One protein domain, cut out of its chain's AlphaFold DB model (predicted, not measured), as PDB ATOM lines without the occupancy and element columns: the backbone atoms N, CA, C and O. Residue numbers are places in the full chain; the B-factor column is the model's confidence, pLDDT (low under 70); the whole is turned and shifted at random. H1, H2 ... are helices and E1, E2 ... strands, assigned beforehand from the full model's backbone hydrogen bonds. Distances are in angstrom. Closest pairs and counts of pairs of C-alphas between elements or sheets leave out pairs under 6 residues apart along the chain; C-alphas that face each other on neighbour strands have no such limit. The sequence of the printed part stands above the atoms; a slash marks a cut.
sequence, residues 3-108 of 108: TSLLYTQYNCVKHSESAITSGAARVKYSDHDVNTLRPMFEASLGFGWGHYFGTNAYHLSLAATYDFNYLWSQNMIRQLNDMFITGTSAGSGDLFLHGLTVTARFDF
ATOM      1  N   THR A   3      83.918  69.463 100.283       87.94
ATOM      2  CA  THR A   3      84.310  70.651 101.047       87.94
ATOM      3  C   THR A   3      84.235  70.314 102.521       87.94
ATOM      4  O   THR A   3      83.224  69.776 102.974       87.94
ATOM      5  N   SER A   4      85.269  70.658 103.272       85.38
ATOM      6  CA  SER A   4      85.316  70.480 104.717       85.38
ATOM      7  C   SER A   4      85.772  71.771 105.394       85.38
ATOM      8  O   SER A   4      86.337  72.669 104.768       85.38
ATOM      9  N   LEU A   5      85.455  71.905 106.680       86.81
ATOM     10  CA  LEU A   5      85.780  73.083 107.476       86.81
ATOM     11  C   LEU A   5      86.469  72.619 108.752       86.81
ATOM     12  O   LEU A   5      85.891  71.860 109.529       86.81
ATOM     13  N   LEU A   6      87.699  73.075 108.962       84.94
ATOM     14  CA  LEU A   6      88.457  72.786 110.169       84.94
ATOM     15  C   LEU A   6      88.255  73.921 111.174       84.94
ATOM     16  O   LEU A   6      88.569  75.078 110.890       84.94
ATOM     17  N   TYR A   7      87.735  73.575 112.349       85.19
ATOM     18  CA  TYR A   7      87.641  74.479 113.489       85.19
ATOM     19  C   TYR A   7      88.789  74.201 114.460       85.19
ATOM     20  O   TYR A   7      88.954  73.070 114.917       85.19
ATOM     21  N   THR A   8      89.550  75.242 114.795       83.62
ATOM     22  CA  THR A   8      90.641  75.161 115.770       83.62
ATOM     23  C   THR A   8      90.487  76.261 116.809       83.62
ATOM     24  O   THR A   8      90.468  77.447 116.466       83.62
ATOM     25  N   GLN A   9      90.419  75.856 118.076       84.06
ATOM     26  CA  GLN A   9      90.389  76.740 119.235       84.06
ATOM     27  C   GLN A   9      91.762  76.756 119.910       84.06
ATOM     28  O   GLN A   9      92.314  75.703 120.236       84.06
ATOM     29  N   TYR A  10      92.305  77.949 120.139       78.12
ATOM     30  CA  TYR A  10      93.549  78.152 120.870       78.12
ATOM     31  C   TYR A  10      93.272  78.862 122.196       78.12
ATOM     32  O   TYR A  10      92.896  80.031 122.220       78.12
ATOM     33  N   ASN A  11      93.532  78.174 123.309       75.62
ATOM     34  CA  ASN A  11      93.286  78.720 124.652       75.62
ATOM     35  C   ASN A  11      94.318  79.792 125.054       75.62
ATOM     36  O   ASN A  11      94.062  80.634 125.912       75.62
ATOM     37  N   CYS A  12      95.516  79.766 124.464       67.56
ATOM     38  CA  CYS A  12      96.527  80.799 124.661       67.56
ATOM     39  C   CYS A  12      97.532  80.770 123.508       67.56
ATOM     40  O   CYS A  12      98.212  79.760 123.307       67.56
ATOM     41  N   VAL A  13      97.643  81.871 122.767       73.25
ATOM     42  CA  VAL A  13      98.643  82.043 121.707       73.25
ATOM     43  C   VAL A  13      99.660  83.064 122.191       73.25
ATOM     44  O   VAL A  13      99.346  84.238 122.374       73.25
ATOM     45  N   LYS A  14     100.894  82.609 122.423       71.94
ATOM     46  CA  LYS A  14     102.016  83.468 122.813       71.94
ATOM     47  C   LYS A  14     103.022  83.506 121.679       71.94
ATOM     48  O   LYS A  14     103.589  82.475 121.327       71.94
ATOM     49  N   HIS A  15     103.259  84.696 121.150       68.06
ATOM     50  CA  HIS A  15     104.244  84.952 120.110       68.06
ATOM     51  C   HIS A  15     105.264  85.970 120.616       68.06
ATOM     52  O   HIS A  15     104.908  87.015 121.163       68.06
ATOM     53  N   SER A  16     106.546  85.650 120.485       67.19
ATOM     54  CA  SER A  16     107.634  86.523 120.920       67.19
ATOM     55  C   SER A  16     108.741  86.479 119.886       67.19
ATOM     56  O   SER A  16     109.403  85.455 119.734       67.19
ATOM     57  N   GLU A  17     108.991  87.608 119.238       64.50
ATOM     58  CA  GLU A  17     110.075  87.750 118.271       64.50
ATOM     59  C   GLU A  17     111.222  88.564 118.871       64.50
ATOM     60  O   GLU A  17     111.025  89.564 119.571       64.50
ATOM     61  N   SER A  18     112.448  88.111 118.607       59.47
ATOM     62  CA  SER A  18     113.656  88.873 118.918       59.47
ATOM     63  C   SER A  18     114.090  89.614 117.665       59.47
ATOM     64  O   SER A  18     114.247  89.002 116.613       59.47
ATOM     65  N   ALA A  19     114.282  90.926 117.775       58.47
ATOM     66  CA  ALA A  19     114.739  91.709 116.646       58.47
ATOM     67  C   ALA A  19     116.174  91.330 116.252       58.47
ATOM     68  O   ALA A  19     117.033  91.118 117.110       58.47
ATOM     69  N   ILE A  20     116.413  91.254 114.945       59.81
ATOM     70  CA  ILE A  20     117.667  90.767 114.347       59.81
ATOM     71  C   ILE A  20     118.694  91.907 114.204       59.81
ATOM     72  O   ILE A  20     119.889  91.664 114.061       59.81
ATOM     73  N   THR A  21     118.252  93.163 114.335       58.56
ATOM     74  CA  THR A  21     119.099  94.361 114.362       58.56
ATOM     75  C   THR A  21     119.263  94.909 115.780       58.56
ATOM     76  O   THR A  21     118.295  95.084 116.525       58.56
ATOM     77  N   SER A  22     120.511  95.211 116.149       53.06
ATOM     78  CA  SER A  22     120.889  95.826 117.425       53.06
ATOM     79  C   SER A  22     120.176  97.173 117.609       53.06
ATOM     80  O   SER A  22     120.615  98.184 117.073       53.06
ATOM     81  N   GLY A  23     119.056  97.180 118.340       57.41
ATOM     82  CA  GLY A  23     118.275  98.385 118.652       57.41
ATOM     83  C   GLY A  23     116.775  98.309 118.351       57.41
ATOM     84  O   GLY A  23     116.046  99.215 118.751       57.41
ATOM     85  N   ALA A  24     116.279  97.255 117.697       60.00
ATOM     86  CA  ALA A  24     114.846  97.107 117.440       60.00
ATOM     87  C   ALA A  24     114.092  96.474 118.631       60.00
ATOM     88  O   ALA A  24     114.585  95.575 119.319       60.00
ATOM     89  N   ALA A  25     112.890  96.992 118.903       59.66
ATOM     90  CA  ALA A  25     112.060  96.592 120.036       59.66
ATOM     91  C   ALA A  25     111.565  95.142 119.896       59.66
ATOM     92  O   ALA A  25     111.171  94.704 118.817       59.66
ATOM     93  N   ARG A  26     111.557  94.400 121.010       60.75
ATOM     94  CA  ARG A  26     110.970  93.053 121.074       60.75
ATOM     95  C   ARG A  26     109.457  93.147 120.904       60.75
ATOM     96  O   ARG A  26     108.795  93.781 121.726       60.75
ATOM     97  N   VAL A  27     108.916  92.478 119.890       61.12
ATOM     98  CA  VAL A  27     107.467  92.352 119.706       61.12
ATOM     99  C   VAL A  27     106.996  91.142 120.507       61.12
ATOM    100  O   VAL A  27     107.424  90.013 120.269       61.12
ATOM    101  N   LYS A  28     106.139  91.393 121.500       62.19
ATOM    102  CA  LYS A  28     105.433  90.358 122.260       62.19
ATOM    103  C   LYS A  28     103.948  90.490 121.978       62.19
ATOM    104  O   LYS A  28     103.366  91.535 122.253       62.19
ATOM    105  N   TYR A  29     103.356  89.424 121.466       62.62
ATOM    106  CA  TYR A  29     101.923  89.308 121.248       62.62
ATOM    107  C   TYR A  29     101.407  88.144 122.092       62.62
ATOM    108  O   TYR A  29     101.949  87.039 122.047       62.62
ATOM    109  N   SER A  30     100.406  88.408 122.922       67.62
ATOM    110  CA  SER A  30      99.767  87.398 123.757       67.62
ATOM    111  C   SER A  30      98.278  87.586 123.620       67.62
ATOM    112  O   SER A  30      97.760  88.629 124.011       67.62
ATOM    113  N   ASP A  31      97.623  86.576 123.072       69.50
ATOM    114  CA  ASP A  31      96.190  86.587 122.851       69.50
ATOM    115  C   ASP A  31      95.557  85.363 123.502       69.50
ATOM    116  O   ASP A  31      96.149  84.274 123.563       69.50
ATOM    117  N   HIS A  32      94.369  85.577 124.045       61.22
ATOM    118  CA  HIS A  32      93.595  84.579 124.760       61.22
ATOM    119  C   HIS A  32      92.326  84.308 123.953       61.22
ATOM    120  O   HIS A  32      91.683  85.239 123.483       61.22
ATOM    121  N   ASP A  33      91.994  83.029 123.778       68.62
ATOM    122  CA  ASP A  33      90.782  82.569 123.084       68.62
ATOM    123  C   ASP A  33      90.716  82.895 121.581       68.62
ATOM    124  O   ASP A  33      89.713  83.380 121.050       68.62
ATOM    125  N   VAL A  34      91.782  82.552 120.851       74.31
ATOM    126  CA  VAL A  34      91.802  82.682 119.388       74.31
ATOM    127  C   VAL A  34      91.072  81.499 118.755       74.31
ATOM    128  O   VAL A  34      91.514  80.352 118.836       74.31
ATOM    129  N   ASN A  35      89.973  81.787 118.063       80.69
ATOM    130  CA  ASN A  35      89.225  80.817 117.268       80.69
ATOM    131  C   ASN A  35      89.550  80.996 115.788       80.69
ATOM    132  O   ASN A  35      89.456  82.102 115.260       80.69
ATOM    133  N   THR A  36      89.891  79.909 115.097       80.69
ATOM    134  CA  THR A  36      90.152  79.943 113.654       80.69
ATOM    135  C   THR A  36      89.295  78.925 112.918       80.69
ATOM    136  O   THR A  36      89.132  77.787 113.357       80.69
ATOM    137  N   LEU A  37      88.746  79.361 111.786       82.62
ATOM    138  CA  LEU A  37      88.007  78.532 110.842       82.62
ATOM    139  C   LEU A  37      88.814  78.471 109.553       82.62
ATOM    140  O   LEU A  37      89.109  79.507 108.957       82.62
ATOM    141  N   ARG A  38      89.195  77.263 109.145       85.25
ATOM    142  CA  ARG A  38      90.001  77.036 107.946       85.25
ATOM    143  C   ARG A  38      89.226  76.141 106.988       85.25
ATOM    144  O   ARG A  38      89.073  74.951 107.270       85.25
ATOM    145  N   PRO A  39      88.687  76.690 105.891       87.12
ATOM    146  CA  PRO A  39      88.046  75.872 104.880       87.12
ATOM    147  C   PRO A  39      89.075  75.006 104.153       87.12
ATOM    148  O   PRO A  39      90.275  75.302 104.127       87.12
ATOM    149  N   MET A  40      88.578  73.924 103.568       89.62
ATOM    150  CA  MET A  40      89.322  73.003 102.728       89.62
ATOM    151  C   MET A  40      88.420  72.501 101.603       89.62
ATOM    152  O   MET A  40      87.234  72.222 101.797       89.62
ATOM    153  N   PHE A  41      88.987  72.432 100.407       91.69
ATOM    154  CA  PHE A  41      88.311  71.975  99.205       91.69
ATOM    155  C   PHE A  41      89.116  70.849  98.588       91.69
ATOM    156  O   PHE A  41      90.330  70.961  98.447       91.69
ATOM    157  N   GLU A  42      88.425  69.787  98.197       91.88
ATOM    158  CA  GLU A  42      89.029  68.588  97.641       91.88
ATOM    159  C   GLU A  42      88.262  68.179  96.381       91.88
ATOM    160  O   GLU A  42      87.037  68.015  96.367       91.88
ATOM    161  N   ALA A  43      88.979  67.990  95.285       92.38
ATOM    162  CA  ALA A  43      88.444  67.491  94.034       92.38
ATOM    163  C   ALA A  43      89.335  66.369  93.514       92.38
ATOM    164  O   ALA A  43      90.551  66.429  93.617       92.38
ATOM    165  N   SER A  44      88.712  65.349  92.938       93.62
ATOM    166  CA  SER A  44      89.411  64.232  92.316       93.62
ATOM    167  C   SER A  44      88.716  63.907  91.004       93.62
ATOM    168  O   SER A  44      87.479  63.919  90.935       93.62
ATOM    169  N   LEU A  45      89.504  63.675  89.961       93.44
ATOM    170  CA  LEU A  45      89.059  63.306  88.627       93.44
ATOM    171  C   LEU A  45      89.794  62.038  88.201       93.44
ATOM    172  O   LEU A  45      91.006  62.060  88.028       93.44
ATOM    173  N   GLY A  46      89.057  60.948  88.008       92.94
ATOM    174  CA  GLY A  46      89.607  59.660  87.597       92.94
ATOM    175  C   GLY A  46      89.115  59.229  86.220       92.94
ATOM    176  O   GLY A  46      87.944  59.404  85.887       92.94
ATOM    177  N   PHE A  47      90.001  58.616  85.444       94.69
ATOM    178  CA  PHE A  47      89.688  57.867  84.235       94.69
ATOM    179  C   PHE A  47      90.272  56.459  84.351       94.69
ATOM    180  O   PHE A  47      91.421  56.290  84.752       94.69
ATOM    181  N   GLY A  48      89.486  55.451  83.982       93.50
ATOM    182  CA  GLY A  48      89.907  54.056  83.963       93.50
ATOM    183  C   GLY A  48      89.517  53.394  82.650       93.50
ATOM    184  O   GLY A  48      88.397  53.561  82.172       93.50
ATOM    185  N   TRP A  49      90.437  52.625  82.083       92.19
ATOM    186  CA  TRP A  49      90.235  51.791  80.908       92.19
ATOM    187  C   TRP A  49      90.713  50.372  81.206       92.19
ATOM    188  O   TRP A  49      91.791  50.183  81.762       92.19
ATOM    189  N   GLY A  50      89.923  49.373  80.829       90.94
ATOM    190  CA  GLY A  50      90.277  47.971  81.006       90.94
ATOM    191  C   GLY A  50      89.859  47.139  79.807       90.94
ATOM    192  O   GLY A  50      88.846  47.425  79.165       90.94
ATOM    193  N   HIS A  51      90.650  46.119  79.494       89.25
ATOM    194  CA  HIS A  51      90.372  45.196  78.408       89.25
ATOM    195  C   HIS A  51      90.771  43.766  78.774       89.25
ATOM    196  O   HIS A  51      91.802  43.530  79.408       89.25
ATOM    197  N   TYR A  52      89.948  42.817  78.331       87.88
ATOM    198  CA  TYR A  52      90.172  41.388  78.503       87.88
ATOM    199  C   TYR A  52      90.669  40.777  77.195       87.88
ATOM    200  O   TYR A  52      90.038  40.945  76.154       87.88
ATOM    201  N   PHE A  53      91.773  40.036  77.247       85.50
ATOM    202  CA  PHE A  53      92.346  39.342  76.094       85.50
ATOM    203  C   PHE A  53      92.352  37.824  76.326       85.50
ATOM    204  O   PHE A  53      92.470  37.354  77.457       85.50
ATOM    205  N   GLY A  54      92.224  37.046  75.245       71.81
ATOM    206  CA  GLY A  54      92.367  35.584  75.273       71.81
ATOM    207  C   GLY A  54      91.316  34.855  76.120       71.81
ATOM    208  O   GLY A  54      91.658  34.246  77.122       71.81
ATOM    209  N   THR A  55      90.040  34.877  75.722       79.44
ATOM    210  CA  THR A  55      88.962  34.112  76.398       79.44
ATOM    211  C   THR A  55      88.836  34.411  77.905       79.44
ATOM    212  O   THR A  55      88.598  33.506  78.698       79.44
ATOM    213  N   ASN A  56      89.007  35.678  78.306       73.56
ATOM    214  CA  ASN A  56      89.076  36.132  79.709       73.56
ATOM    215  C   ASN A  56      90.272  35.604  80.529       73.56
ATOM    216  O   ASN A  56      90.255  35.735  81.750       73.56
ATOM    217  N   ALA A  57      91.314  35.054  79.900       80.75
ATOM    218  CA  ALA A  57      92.514  34.598  80.606       80.75
ATOM    219  C   ALA A  57      93.476  35.736  80.987       80.75
ATOM    220  O   ALA A  57      94.321  35.546  81.847       80.75
ATOM    221  N   TYR A  58      93.369  36.913  80.361       84.31
ATOM    222  CA  TYR A  58      94.232  38.055  80.665       84.31
ATOM    223  C   TYR A  58      93.416  39.332  80.809       84.31
ATOM    224  O   TYR A  58      92.569  39.629  79.963       84.31
ATOM    225  N   HIS A  59      93.704  40.118  81.843       90.25
ATOM    226  CA  HIS A  59      93.060  41.402  82.093       90.25
ATOM    227  C   HIS A  59      94.111  42.504  82.216       90.25
ATOM    228  O   HIS A  59      94.978  42.461  83.085       90.25
ATOM    229  N   LEU A  60      94.023  43.504  81.341       90.62
ATOM    230  CA  LEU A  60      94.825  44.718  81.414       90.62
ATOM    231  C   LEU A  60      93.920  45.864  81.841       90.62
ATOM    232  O   LEU A  60      92.918  46.135  81.184       90.62
ATOM    233  N   SER A  61      94.303  46.575  82.893       92.56
ATOM    234  CA  SER A  61      93.637  47.800  83.314       92.56
ATOM    235  C   SER A  61      94.638  48.932  83.491       92.56
ATOM    236  O   SER A  61      95.734  48.755  84.022       92.56
ATOM    237  N   LEU A  62      94.256  50.105  83.005       93.56
ATOM    238  CA  LEU A  62      94.965  51.364  83.132       93.56
ATOM    239  C   LEU A  62      94.023  52.352  83.810       93.56
ATOM    240  O   LEU A  62      92.876  52.502  83.402       93.56
ATOM    241  N   ALA A  63      94.503  53.046  84.828       95.00
ATOM    242  CA  ALA A  63      93.768  54.109  85.487       95.00
ATOM    243  C   ALA A  63      94.672  55.321  85.690       95.00
ATOM    244  O   ALA A  63      95.869  55.188  85.937       95.00
ATOM    245  N   ALA A  64      94.092  56.505  85.584       95.19
ATOM    246  CA  ALA A  64      94.731  57.768  85.890       95.19
ATOM    247  C   ALA A  64      93.775  58.598  86.744       95.19
ATOM    248  O   ALA A  64      92.623  58.797  86.365       95.19
ATOM    249  N   THR A  65      94.258  59.096  87.875       95.56
ATOM    250  CA  THR A  65      93.495  59.922  88.808       95.56
ATOM    251  C   THR A  65      94.262  61.200  89.083       95.56
ATOM    252  O   THR A  65      95.442  61.156  89.415       95.56
ATOM    253  N   TYR A  66      93.599  62.337  88.923       95.44
ATOM    254  CA  TYR A  66      94.111  63.649  89.264       95.44
ATOM    255  C   TYR A  66      93.405  64.166  90.512       95.44
ATOM    256  O   TYR A  66      92.189  64.353  90.503       95.44
ATOM    257  N   ASP A  67      94.170  64.424  91.561       94.50
ATOM    258  CA  ASP A  67      93.697  64.915  92.846       94.50
ATOM    259  C   ASP A  67      94.118  66.372  93.035       94.50
ATOM    260  O   ASP A  67      95.251  66.760  92.745       94.50
ATOM    261  N   PHE A  68      93.202  67.188  93.539       94.00
ATOM    262  CA  PHE A  68      93.390  68.602  93.811       94.00
ATOM    263  C   PHE A  68      92.837  68.937  95.190       94.00
ATOM    264  O   PHE A  68      91.652  68.745  95.453       94.00
ATOM    265  N   ASN A  69      93.685  69.483  96.054       93.06
ATOM    266  CA  ASN A  69      93.308  69.958  97.373       93.06
ATOM    267  C   ASN A  69      93.707  71.420  97.521       93.06
ATOM    268  O   ASN A  69      94.828  71.818  97.195       93.06
ATOM    269  N   TYR A  70      92.789  72.208  98.055       91.00
ATOM    270  CA  TYR A  70      92.988  73.610  98.348       91.00
ATOM    271  C   TYR A  70      92.742  73.860  99.831       91.00
ATOM    272  O   TYR A  70      91.632  73.680 100.338       91.00
ATOM    273  N   LEU A  71      93.808  74.242 100.529       88.88
ATOM    274  CA  LEU A  71      93.825  74.473 101.963       88.88
ATOM    275  C   LEU A  71      94.089  75.957 102.221       88.88
ATOM    276  O   LEU A  71      95.212  76.448 102.075       88.88
ATOM    277  N   TRP A  72      93.048  76.676 102.628       86.62
ATOM    278  CA  TRP A  72      93.128  78.117 102.857       86.62
ATOM    279  C   TRP A  72      93.950  78.447 104.095       86.62
ATOM    280  O   TRP A  72      93.687  77.914 105.174       86.62
ATOM    281  N   SER A  73      94.900  79.374 103.961       79.88
ATOM    282  CA  SER A  73      95.699  79.903 105.078       79.88
ATOM    283  C   SER A  73      96.372  78.814 105.935       79.88
ATOM    284  O   SER A  73      96.579  78.977 107.138       79.88
ATOM    285  N   GLN A  74      96.704  77.673 105.324       78.25
ATOM    286  CA  GLN A  74      97.372  76.537 105.973       78.25
ATOM    287  C   GLN A  74      98.838  76.375 105.541       78.25
ATOM    288  O   GLN A  74      99.523  75.466 106.007       78.25
ATOM    289  N   ASN A  75      99.366  77.268 104.702       80.31
ATOM    290  CA  ASN A  75     100.753  77.213 104.254       80.31
ATOM    291  C   ASN A  75     101.718  77.777 105.311       80.31
ATOM    292  O   ASN A  75     102.013  78.975 105.333       80.31
ATOM    293  N   MET A  76     102.202  76.900 106.198       75.38
ATOM    294  CA  MET A  76     103.177  77.223 107.260       75.38
ATOM    295  C   MET A  76     104.636  77.086 106.816       75.38
ATOM    296  O   MET A  76     105.538  77.506 107.535       75.38
ATOM    297  N   ILE A  77     104.894  76.561 105.614       72.12
ATOM    298  CA  ILE A  77     106.257  76.392 105.086       72.12
ATOM    299  C   ILE A  77     106.945  77.753 104.913       72.12
ATOM    300  O   ILE A  77     108.150  77.876 105.115       72.12
ATOM    301  N   ARG A  78     106.181  78.808 104.617       66.31
ATOM    302  CA  ARG A  78     106.731  80.161 104.503       66.31
ATOM    303  C   ARG A  78     107.243  80.721 105.833       66.31
ATOM    304  O   ARG A  78     108.290  81.354 105.833       66.31
ATOM    305  N   GLN A  79     106.581  80.410 106.951       64.94
ATOM    306  CA  GLN A  79     107.073  80.789 108.282       64.94
ATOM    307  C   GLN A  79     108.413  80.116 108.605       64.94
ATOM    308  O   GLN A  79     109.259  80.720 109.254       64.94
ATOM    309  N   LEU A  80     108.636  78.890 108.115       65.75
ATOM    310  CA  LEU A  80     109.933  78.221 108.242       65.75
ATOM    311  C   LEU A  80     111.015  78.916 107.403       65.75
ATOM    312  O   LEU A  80     112.151  79.002 107.850       65.75
ATOM    313  N   ASN A  81     110.683  79.437 106.219       64.31
ATOM    314  CA  ASN A  81     111.643  80.165 105.379       64.31
ATOM    315  C   ASN A  81     112.019  81.537 105.974       64.31
ATOM    316  O   ASN A  81     113.187  81.924 105.941       64.31
ATOM    317  N   ASP A  82     111.066  82.222 106.613       64.06
ATOM    318  CA  ASP A  82     111.316  83.474 107.344       64.06
ATOM    319  C   ASP A  82     112.306  83.297 108.514       64.06
ATOM    320  O   ASP A  82     112.963  84.259 108.914       64.06
ATOM    321  N   MET A  83     112.475  82.076 109.045       61.00
ATOM    322  CA  MET A  83     113.513  81.785 110.046       61.00
ATOM    323  C   MET A  83     114.934  81.870 109.471       61.00
ATOM    324  O   MET A  83     115.876  82.118 110.222       61.00
ATOM    325  N   PHE A  84     115.101  81.654 108.163       62.97
ATOM    326  CA  PHE A  84     116.404  81.652 107.489       62.97
ATOM    327  C   PHE A  84     116.671  82.942 106.707       62.97
ATOM    328  O   PHE A  84     117.832  83.312 106.530       62.97
ATOM    329  N   ILE A  85     115.624  83.639 106.255       61.28
ATOM    330  CA  ILE A  85     115.723  84.885 105.490       61.28
ATOM    331  C   ILE A  85     114.881  85.958 106.184       61.28
ATOM    332  O   ILE A  85     113.657  85.992 106.089       61.28
ATOM    333  N   THR A  86     115.554  86.858 106.895       56.38
ATOM    334  CA  THR A  86     114.917  87.976 107.593       56.38
ATOM    335  C   THR A  86     114.312  88.974 106.603       56.38
ATOM    336  O   THR A  86     115.048  89.579 105.828       56.38
ATOM    337  N   GLY A  87     112.998  89.216 106.663       55.00
ATOM    338  CA  GLY A  87     112.384  90.367 105.980       55.00
ATOM    339  C   GLY A  87     111.030  90.135 105.314       55.00
ATOM    340  O   GLY A  87     110.464  91.082 104.773       55.00
ATOM    341  N   THR A  88     110.481  88.924 105.362       53.41
ATOM    342  CA  THR A  88     109.218  88.590 104.691       53.41
ATOM    343  C   THR A  88     108.123  88.170 105.665       53.41
ATOM    344  O   THR A  88     107.438  87.200 105.389       53.41
ATOM    345  N   SER A  89     107.893  88.915 106.761       55.22
ATOM    346  CA  SER A  89     106.806  88.614 107.715       55.22
ATOM    347  C   SER A  89     105.439  88.695 107.026       55.22
ATOM    348  O   SER A  89     104.786  89.741 106.961       55.22
ATOM    349  N   ALA A  90     105.007  87.589 106.456       57.00
ATOM    350  CA  ALA A  90     103.798  87.526 105.677       57.00
ATOM    351  C   ALA A  90     103.032  86.298 106.158       57.00
ATOM    352  O   ALA A  90     103.555  85.184 106.170       57.00
ATOM    353  N   GLY A  91     101.797  86.537 106.608       62.03
ATOM    354  CA  GLY A  91     100.971  85.555 107.310       62.03
ATOM    355  C   GLY A  91     100.740  84.252 106.543       62.03
ATOM    356  O   GLY A  91     101.137  84.091 105.390       62.03
ATOM    357  N   SER A  92     100.089  83.300 107.202       67.94
ATOM    358  CA  SER A  92      99.711  81.997 106.654       67.94
ATOM    359  C   SER A  92      99.097  82.122 105.252       67.94
ATOM    360  O   SER A  92      98.003  82.655 105.106       67.94
ATOM    361  N   GLY A  93      99.812  81.673 104.217       76.31
ATOM    362  CA  GLY A  93      99.318  81.705 102.837       76.31
ATOM    363  C   GLY A  93      98.427  80.507 102.517       76.31
ATOM    364  O   GLY A  93      98.313  79.575 103.318       76.31
ATOM    365  N   ASP A  94      97.836  80.494 101.327       85.94
ATOM    366  CA  ASP A  94      97.092  79.327 100.859       85.94
ATOM    367  C   ASP A  94      98.037  78.214 100.378       85.94
ATOM    368  O   ASP A  94      99.153  78.468  99.905       85.94
ATOM    369  N   LEU A  95      97.607  76.965 100.551       86.25
ATOM    370  CA  LEU A  95      98.337  75.768 100.147       86.25
ATOM    371  C   LEU A  95      97.513  74.999  99.112       86.25
ATOM    372  O   LEU A  95      96.397  74.564  99.386       86.25
ATOM    373  N   PHE A  96      98.095  74.817  97.931       89.94
ATOM    374  CA  PHE A  96      97.530  74.014  96.855       89.94
ATOM    375  C   PHE A  96      98.329  72.716  96.746       89.94
ATOM    376  O   PHE A  96      99.547  72.751  96.570       89.94
ATOM    377  N   LEU A  97      97.654  71.574  96.852       90.94
ATOM    378  CA  LEU A  97      98.249  70.257  96.654       90.94
ATOM    379  C   LEU A  97      97.600  69.612  95.433       90.94
ATOM    380  O   LEU A  97      96.385  69.445  95.388       90.94
ATOM    381  N   HIS A  98      98.415  69.225  94.461       94.25
ATOM    382  CA  HIS A  98      97.964  68.534  93.260       94.25
ATOM    383  C   HIS A  98      98.710  67.209  93.139       94.25
ATOM    384  O   HIS A  98      99.914  67.155  93.398       94.25
ATOM    385  N   GLY A  99      98.018  66.154  92.729       94.31
ATOM    386  CA  GLY A  99      98.592  64.831  92.527       94.31
ATOM    387  C   GLY A  99      98.069  64.203  91.247       94.31
ATOM    388  O   GLY A  99      96.896  64.341  90.925       94.31
ATOM    389  N   LEU A 100      98.940  63.510  90.515       94.88
ATOM    390  CA  LEU A 100      98.543  62.624  89.427       94.88
ATOM    391  C   LEU A 100      98.990  61.210  89.788       94.88
ATOM    392  O   LEU A 100     100.184  60.944  89.910       94.88
ATOM    393  N   THR A 101      98.030  60.309  89.923       95.50
ATOM    394  CA  THR A 101      98.251  58.891  90.178       95.50
ATOM    395  C   THR A 101      97.952  58.118  88.905       95.50
ATOM    396  O   THR A 101      96.839  58.182  88.396       95.50
ATOM    397  N   VAL A 102      98.925  57.368  88.392       94.06
ATOM    398  CA  VAL A 102      98.734  56.465  87.247       94.06
ATOM    399  C   VAL A 102      98.928  55.036  87.730       94.06
ATOM    400  O   VAL A 102      99.912  54.725  88.396       94.06
ATOM    401  N   THR A 103      97.978  54.163  87.427       95.25
ATOM    402  CA  THR A 103      97.989  52.754  87.817       95.25
ATOM    403  C   THR A 103      97.858  51.889  86.575       95.25
ATOM    404  O   THR A 103      96.934  52.065  85.788       95.25
ATOM    405  N   ALA A 104      98.773  50.939  86.415       92.88
ATOM    406  CA  ALA A 104      98.672  49.876  85.428       92.88
ATOM    407  C   ALA A 104      98.607  48.542  86.171       92.88
ATOM    408  O   ALA A 104      99.447  48.270  87.029       92.88
ATOM    409  N   ARG A 105      97.605  47.725  85.862       93.31
ATOM    410  CA  ARG A 105      97.400  46.417  86.476       93.31
ATOM    411  C   ARG A 105      97.192  45.369  85.394       93.31
ATOM    412  O   ARG A 105      96.403  45.566  84.471       93.31
ATOM    413  N   PHE A 106      97.912  44.265  85.541       91.94
ATOM    414  CA  PHE A 106      97.832  43.092  84.686       91.94
ATOM    415  C   PHE A 106      97.491  41.881  85.559       91.94
ATOM    416  O   PHE A 106      98.238  41.585  86.491       91.94
ATOM    417  N   ASP A 107      96.375  41.215  85.270       87.75
ATOM    418  CA  ASP A 107      95.938  39.984  85.937       87.75
ATOM    419  C   ASP A 107      95.919  38.814  84.928       87.75
ATOM    420  O   ASP A 107      95.632  39.031  83.744       87.75
ATOM    421  N   PHE A 108      96.222  37.598  85.401       84.06
ATOM    422  CA  PHE A 108      96.282  36.335  84.643       84.06
ATOM    423  C   PHE A 108      95.495  35.218  85.343       84.06
ATOM    424  O   PHE A 108      95.264  35.345  86.568       84.06
TER     425      PHE A 108
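Overview. This is residues 3 to 108 of the 108 residues of an uncharacterized protein of Simkania negevensis (strain ATCC VR-1471 / Z) (UniProt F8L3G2). A long, narrow ribbon of antiparallel strands, E4, E5 and E6 with the shorter E1 beside the first part of E4, twists strongly along its length. At one end the chain turns off into a small hairpin, E2 and E3, and the short helix H1 with its loop lies at that same end. The printed part has 106 residues, with E1, E2, E3, E4, E5, H1 and E6 in chain order; the large sheet runs E1, E4, E5, E6, and the class is mostly strand. The whole is extended, with a radius of gyration of the C-alphas of 23.9 A, and a rod spanning 81 by 30 by 18 A.

Along the chain. E1, residues 3 to 10, begins at C-alpha 3 (84.310, 70.651, 101.047). E2 is residues 13 to 17 and E3 residues 27 to 31. E4, residues 34 to 53, is 61.3 A long. E5, residues 58 to 75, is 46.2 A long and bends by 97 degrees at residue 72. H1 is residues 77 to 82. E6, residues 93 to 107, is 45.1 A long and ends at C-alpha 107 (95.938, 39.984, 85.937).

Arrangement. E1 and E4 are antiparallel at 147 degrees, with N 6 and O 38 2.9 A apart, within hydrogen-bond range. E1 runs on into E2 at 76 degrees, and E3 into E4 at 83 degrees. In the hairpin E2 and E3, N 15 and O 29 are 2.8 A apart. In the hairpin E4 and E5, N 47 and O 64 are 2.8 A apart. E5 and E6 are antiparallel, with N 65 and O 101 2.8 A apart. H1 is only just not on the sheet, with 4 pairs of C-alphas within 10 A, and is apart from E2 and E3; every O i to N i+4 pair in it is within range.

Size, cuts and confidence. The C-alphas of Gly 23 and Thr 55, the two farthest apart, are 82.3 A apart. The printed part has no cut and no long link. Mean pLDDT of the printed part is 78.8; residue 12, residues 15 to 33 and residues 78 to 92 are under 70.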